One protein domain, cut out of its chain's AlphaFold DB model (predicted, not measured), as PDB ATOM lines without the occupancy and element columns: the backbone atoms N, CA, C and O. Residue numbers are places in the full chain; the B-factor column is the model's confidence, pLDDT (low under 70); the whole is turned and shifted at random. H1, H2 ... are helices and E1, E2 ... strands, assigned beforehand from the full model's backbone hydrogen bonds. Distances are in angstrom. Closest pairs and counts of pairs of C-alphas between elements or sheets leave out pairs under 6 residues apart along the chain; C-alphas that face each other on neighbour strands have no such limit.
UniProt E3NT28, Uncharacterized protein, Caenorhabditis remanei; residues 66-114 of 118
ATOM      1  N   HIS A  66     222.295 213.961 285.158       65.56
ATOM      2  CA  HIS A  66     223.197 212.830 284.979       65.56
ATOM      3  C   HIS A  66     222.329 211.692 284.473       65.56
ATOM      4  O   HIS A  66     221.616 211.054 285.242       65.56
ATOM      5  N   SER A  67     222.301 211.529 283.156       66.88
ATOM      6  CA  SER A  67     221.513 210.491 282.514       66.88
ATOM      7  C   SER A  67     222.446 209.542 281.790       66.88
ATOM      8  O   SER A  67     223.306 209.977 281.026       66.88
ATOM      9  N   ASP A  68     222.211 208.248 281.984       73.31
ATOM     10  CA  ASP A  68     222.838 207.185 281.198       73.31
ATOM     11  C   ASP A  68     222.306 207.160 279.749       73.31
ATOM     12  O   ASP A  68     222.786 206.392 278.920       73.31
ATOM     13  N   THR A  69     221.292 207.983 279.446       72.19
ATOM     14  CA  THR A  69     220.550 207.993 278.176       72.19
ATOM     15  C   THR A  69     220.345 209.407 277.631       72.19
ATOM     16  O   THR A  69     220.199 210.377 278.383       72.19
ATOM     17  N   VAL A  70     220.325 209.534 276.304       77.50
ATOM     18  CA  VAL A  70     220.201 210.823 275.612       77.50
ATOM     19  C   VAL A  70     218.733 211.102 275.278       77.50
ATOM     20  O   VAL A  70     218.061 210.230 274.720       77.50
ATOM     21  N   PRO A  71     218.209 212.309 275.561       79.38
ATOM     22  CA  PRO A  71     216.876 212.693 275.117       79.38
ATOM     23  C   PRO A  71     216.720 212.498 273.604       79.38
ATOM     24  O   PRO A  71     217.583 212.900 272.825       79.38
ATOM     25  N   ASN A  72     215.607 211.887 273.190       80.31
ATOM     26  CA  ASN A  72     215.251 211.666 271.784       80.31
ATOM     27  C   ASN A  72     216.246 210.818 270.960       80.31
ATOM     28  O   ASN A  72     216.253 210.902 269.730       80.31
ATOM     29  N   GLU A  73     217.043 209.956 271.596       83.94
ATOM     30  CA  GLU A  73     217.991 209.062 270.909       83.94
ATOM     31  C   GLU A  73     217.340 208.236 269.783       83.94
ATOM     32  O   GLU A  73     217.882 208.143 268.681       83.94
ATOM     33  N   ASN A  74     216.132 207.712 270.011       87.94
ATOM     34  CA  ASN A  74     215.401 206.924 269.013       87.94
ATOM     35  C   ASN A  74     215.117 207.707 267.720       87.94
ATOM     36  O   ASN A  74     215.213 207.143 266.633       87.94
ATOM     37  N   LEU A  75     214.821 209.008 267.824       85.69
ATOM     38  CA  LEU A  75     214.586 209.866 266.658       85.69
ATOM     39  C   LEU A  75     215.876 210.090 265.863       85.69
ATOM     40  O   LEU A  75     215.849 210.154 264.634       85.69
ATOM     41  N   HIS A  76     217.022 210.173 266.547       83.56
ATOM     42  CA  HIS A  76     218.315 210.224 265.871       83.56
ATOM     43  C   HIS A  76     218.599 208.925 265.106       83.56
ATOM     44  O   HIS A  76     219.005 208.982 263.945       83.56
ATOM     45  N   LEU A  77     218.341 207.765 265.720       84.81
ATOM     46  CA  LEU A  77     218.514 206.462 265.072       84.81
ATOM     47  C   LEU A  77     217.613 206.313 263.842       84.81
ATOM     48  O   LEU A  77     218.093 205.907 262.785       84.81
ATOM     49  N   GLU A  78     216.340 206.693 263.951       87.94
ATOM     50  CA  GLU A  78     215.405 206.705 262.824       87.94
ATOM     51  C   GLU A  78     215.902 207.618 261.694       87.94
ATOM     52  O   GLU A  78     215.896 207.229 260.528       87.94
ATOM     53  N   TRP A  79     216.395 208.814 262.024       83.62
ATOM     54  CA  TRP A  79     216.951 209.746 261.044       83.62
ATOM     55  C   TRP A  79     218.164 209.170 260.293       83.62
ATOM     56  O   TRP A  79     218.248 209.335 259.069       83.62
ATOM     57  N   ILE A  80     219.068 208.464 260.993       79.94
ATOM     58  CA  ILE A  80     220.205 207.754 260.377       79.94
ATOM     59  C   ILE A  80     219.687 206.642 259.459       79.94
ATOM     60  O   ILE A  80     220.101 206.558 258.301       79.94
ATOM     61  N   GLN A  81     218.779 205.796 259.957       83.81
ATOM     62  CA  GLN A  81     218.249 204.637 259.228       83.81
ATOM     63  C   GLN A  81     217.496 205.045 257.959       83.81
ATOM     64  O   GLN A  81     217.692 204.450 256.900       83.81
ATOM     65  N   ASN A  82     216.687 206.099 258.047       84.00
ATOM     66  CA  ASN A  82     215.922 206.631 256.924       84.00
ATOM     67  C   ASN A  82     216.785 207.433 255.939       84.00
ATOM     68  O   ASN A  82     216.286 207.852 254.894       84.00
ATOM     69  N   ASN A  83     218.072 207.642 256.243       74.19
ATOM     70  CA  ASN A  83     219.019 208.362 255.396       74.19
ATOM     71  C   ASN A  83     218.468 209.730 254.942       74.19
ATOM     72  O   ASN A  83     218.661 210.167 253.806       74.19
ATOM     73  N   ILE A  84     217.751 210.409 255.845       72.31
ATOM     74  CA  ILE A  84     217.117 211.717 255.591       72.31
ATOM     75  C   ILE A  84     218.186 212.770 255.261       72.31
ATOM     76  O   ILE A  84     217.927 213.777 254.608       72.31
ATOM     77  N   SER A  85     219.419 212.518 255.696       65.62
ATOM     78  CA  SER A  85     220.537 213.433 255.587       65.62
ATOM     79  C   SER A  85     221.216 213.477 254.227       65.62
ATOM     80  O   SER A  85     222.067 214.358 254.112       65.62
ATOM     81  N   ARG A  86     220.877 212.598 253.250       59.91
ATOM     82  CA  ARG A  86     221.573 212.417 251.948       59.91
ATOM     83  C   ARG A  86     222.129 213.725 251.374       59.91
ATOM     84  O   ARG A  86     221.537 214.404 250.539       59.91
ATOM     85  N   ARG A  87     223.328 214.039 251.834       63.84
ATOM     86  CA  ARG A  87     224.350 214.838 251.199       63.84
ATOM     87  C   ARG A  87     225.493 213.859 251.236       63.84
ATOM     88  O   ARG A  87     225.957 213.528 252.324       63.84
ATOM     89  N   ASP A  88     225.910 213.373 250.083       64.12
ATOM     90  CA  ASP A  88     226.827 212.233 249.903       64.12
ATOM     91  C   ASP A  88     228.215 212.425 250.562       64.12
ATOM     92  O   ASP A  88     229.099 211.585 250.470       64.12
ATOM     93  N   ASN A  89     228.390 213.553 251.248       60.91
ATOM     94  CA  ASN A  89     229.574 214.042 251.915       60.91
ATOM     95  C   ASN A  89     229.453 214.045 253.452       60.91
ATOM     96  O   ASN A  89     230.414 214.447 254.094       60.91
ATOM     97  N   ILE A  90     228.311 213.684 254.057       68.69
ATOM     98  CA  ILE A  90     228.124 213.672 255.522       68.69
ATOM     99  C   ILE A  90     228.322 212.251 256.056       68.69
ATOM    100  O   ILE A  90     227.558 211.348 255.724       68.69
ATOM    101  N   LEU A  91     229.320 212.072 256.918       70.81
ATOM    102  CA  LEU A  91     229.668 210.803 257.557       70.81
ATOM    103  C   LEU A  91     229.666 210.948 259.084       70.81
ATOM    104  O   LEU A  91     229.850 212.047 259.610       70.81
ATOM    105  N   GLU A  92     229.484 209.819 259.777       74.62
ATOM    106  CA  GLU A  92     229.667 209.679 261.233       74.62
ATOM    107  C   GLU A  92     228.950 210.762 262.060       74.62
ATOM    108  O   GLU A  92     229.571 211.660 262.631       74.62
ATOM    109  N   SER A  93     227.618 210.691 262.127       77.56
ATOM    110  CA  SER A  93     226.834 211.597 262.969       77.56
ATOM    111  C   SER A  93     226.827 211.153 264.434       77.56
ATOM    112  O   SER A  93     226.515 210.000 264.723       77.56
ATOM    113  N   GLN A  94     227.095 212.083 265.349       81.12
ATOM    114  CA  GLN A  94     227.019 211.875 266.798       81.12
ATOM    115  C   GLN A  94     226.155 212.958 267.455       81.12
ATOM    116  O   GLN A  94     226.227 214.127 267.067       81.12
ATOM    117  N   ILE A  95     225.370 212.596 268.474       81.44
ATOM    118  CA  ILE A  95     224.545 213.554 269.227       81.44
ATOM    119  C   ILE A  95     225.431 214.421 270.129       81.44
ATOM    120  O   ILE A  95     226.322 213.931 270.825       81.44
ATOM    121  N   ARG A  96     225.165 215.727 270.163       83.06
ATOM    122  CA  ARG A  96     225.780 216.647 271.123       83.06
ATOM    123  C   ARG A  96     225.026 216.607 272.455       83.06
ATOM    124  O   ARG A  96     223.990 217.259 272.602       83.06
ATOM    125  N   LEU A  97     225.603 215.898 273.427       79.06
ATOM    126  CA  LEU A  97     225.019 215.654 274.755       79.06
ATOM    127  C   LEU A  97     224.592 216.931 275.489       79.06
ATOM    128  O   LEU A  97     223.478 217.017 275.994       79.06
ATOM    129  N   LEU A  98     225.450 217.954 275.524       79.62
ATOM    130  CA  LEU A  98     225.127 219.194 276.234       79.62
ATOM    131  C   LEU A  98     223.857 219.847 275.668       79.62
ATOM    132  O   LEU A  98     222.918 220.137 276.398       79.62
ATOM    133  N   SER A  99     223.799 220.023 274.349       78.44
ATOM    134  CA  SER A  99     222.637 220.630 273.694       78.44
ATOM    135  C   SER A  99     221.368 219.795 273.821       78.44
ATOM    136  O   SER A  99     220.304 220.391 273.934       78.44
ATOM    137  N   SER A 100     221.456 218.458 273.856       78.19
ATOM    138  CA  SER A 100     220.265 217.619 274.052       78.19
ATOM    139  C   SER A 100     219.631 217.792 275.434       78.19
ATOM    140  O   SER A 100     218.438 217.549 275.578       78.19
ATOM    141  N   PHE A 101     220.396 218.226 276.444       81.12
ATOM    142  CA  PHE A 101     219.859 218.528 277.776       81.12
ATOM    143  C   PHE A 101     219.443 219.990 277.941       81.12
ATOM    144  O   PHE A 101     218.486 220.269 278.656       81.12
ATOM    145  N   VAL A 102     220.136 220.920 277.278       82.44
ATOM    146  CA  VAL A 102     219.767 222.346 277.299       82.44
ATOM    147  C   VAL A 102     218.457 222.580 276.546       82.44
ATOM    148  O   VAL A 102     217.655 223.417 276.953       82.44
ATOM    149  N   TYR A 103     218.216 221.830 275.471       84.25
ATOM    150  CA  TYR A 103     217.053 222.017 274.621       84.25
ATOM    151  C   TYR A 103     216.385 220.687 274.271       84.25
ATOM    152  O   TYR A 103     216.749 219.999 273.319       84.25
ATOM    153  N   LEU A 104     215.359 220.348 275.043       78.19
ATOM    154  CA  LEU A 104     214.685 219.051 274.970       78.19
ATOM    155  C   LEU A 104     213.930 218.819 273.651       78.19
ATOM    156  O   LEU A 104     213.736 217.672 273.252       78.19
ATOM    157  N   ASP A 105     213.549 219.892 272.956       83.00
ATOM    158  CA  ASP A 105     212.757 219.825 271.721       83.00
ATOM    159  C   ASP A 105     213.609 219.669 270.454       83.00
ATOM    160  O   ASP A 105     213.068 219.568 269.350       83.00
ATOM    161  N   HIS A 106     214.941 219.673 270.569       80.88
ATOM    162  CA  HIS A 106     215.809 219.538 269.407       80.88
ATOM    163  C   HIS A 106     217.016 218.635 269.639       80.88
ATOM    164  O   HIS A 106     217.561 218.521 270.732       80.88
ATOM    165  N   ILE A 107     217.485 218.028 268.551       77.94
ATOM    166  CA  ILE A 107     218.703 217.222 268.537       77.94
ATOM    167  C   ILE A 107     219.744 217.984 267.730       77.94
ATOM    168  O   ILE A 107     219.563 218.242 266.540       77.94
ATOM    169  N   SER A 108     220.850 218.338 268.377       83.31
ATOM    170  CA  SER A 108     222.033 218.831 267.678       83.31
ATOM    171  C   SER A 108     222.989 217.675 267.429       83.31
ATOM    172  O   SER A 108     223.284 216.898 268.338       83.31
ATOM    173  N   ILE A 109     223.515 217.594 266.212       82.31
ATOM    174  CA  ILE A 109     224.459 216.553 265.806       82.31
ATOM    175  C   ILE A 109     225.776 217.171 265.343       82.31
ATOM    176  O   ILE A 109     225.803 218.242 264.735       82.31
ATOM    177  N   THR A 110     226.879 216.488 265.629       82.88
ATOM    178  CA  THR A 110     228.171 216.734 264.982       82.88
ATOM    179  C   THR A 110     228.347 215.697 263.887       82.88
ATOM    180  O   THR A 110     228.052 214.525 264.104       82.88
ATOM    181  N   THR A 111     228.820 216.125 262.722       80.56
ATOM    182  CA  THR A 111     229.056 215.242 261.578       80.56
ATOM    183  C   THR A 111     230.384 215.583 260.926       80.56
ATOM    184  O   THR A 111     230.743 216.762 260.860       80.56
ATOM    185  N   ASN A 112     231.053 214.591 260.353       78.56
ATOM    186  CA  ASN A 112     232.248 214.807 259.550       78.56
ATOM    187  C   ASN A 112     231.854 215.010 258.084       78.56
ATOM    188  O   ASN A 112     231.113 214.207 257.520       78.56
ATOM    189  N   SER A 113     232.345 216.083 257.452       75.19
ATOM    190  CA  SER A 113     232.178 216.268 256.009       75.19
ATOM    191  C   SER A 113     233.411 215.770 255.258       75.19
ATOM    192  O   SER A 113     234.500 216.303 255.481       75.19
ATOM    193  N   GLN A 114     233.263 214.828 254.330       68.00
ATOM    194  CA  GLN A 114     234.320 214.505 253.368       68.00
ATOM    195  C   GLN A 114     234.051 215.229 252.052       68.00
ATOM    196  O   GLN A 114     232.956 215.164 251.509       68.00
TER     197      GLN A 114
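What this domain is: This is residues 66 to 114 of the 118 residues of an uncharacterized protein of Caenorhabditis remanei (UniProt E3NT28). A narrow two-stranded antiparallel ribbon, E1 and E2, lies lengthwise along the domain, with helix H1 running alongside it at a distance and meeting it loosely. At the end of E1 the short helix H2 begins the loop that brings the chain back into E2, while the link from H1 turns round at the opposite end of the ribbon. The printed part has 49 residues, with two named helices and two named strands in the order H1, E1, H2, E2; the class is mixed, helices and strands. The whole is only just compact, close to loose, with a radius of gyration of the C-alphas of 11.4 A, and is elongated, spanning 35 by 19 by 18 A.

How they stand to each other: H1, residues 73 to 81, and E1, residues 90 to 95, have 1 pair of C-alphas within 8 A, those of His 76 and Ile 95, 7.8 A apart; their centres are 11.3 A apart. H1 is apart from H2, residues 97 to 102, and from E2, residues 109 to 113. E1 and E2 are antiparallel neighbours, with 159 degrees between their directions. C-alphas 90 and 113 face each other at 4.8 A, and C-alphas 95 and 109 at 4.6 A. N 91 and O 112 are within hydrogen-bond range at 2.9 A, as are N 110 and O 94 at 2.8 A. In H1 and H2 every O i to N i+4 pair is within hydrogen-bond range.

Where its parts are: H1 begins at C-alpha 73 (217.991, 209.062, 270.909) and measures 12.5 A from first to last C-alpha. E1 measures 14.2 A and begins at C-alpha 90 (228.124, 213.672, 255.522). H2 measures 8.9 A. E2 measures 12.5 A and ends at C-alpha 113 (232.178, 216.268, 256.009).

The domain as a whole: The C-alphas of His 66 and Asp 88 are the two farthest apart, at 35.3 A. The printed part has no cut. The link from E1 to H2 is tight; those from H1 to E1 and from H2 to E2 are short. The mean pLDDT of the printed part is 77.4, with residues 66 to 67, 85 to 90 and 114 under 70.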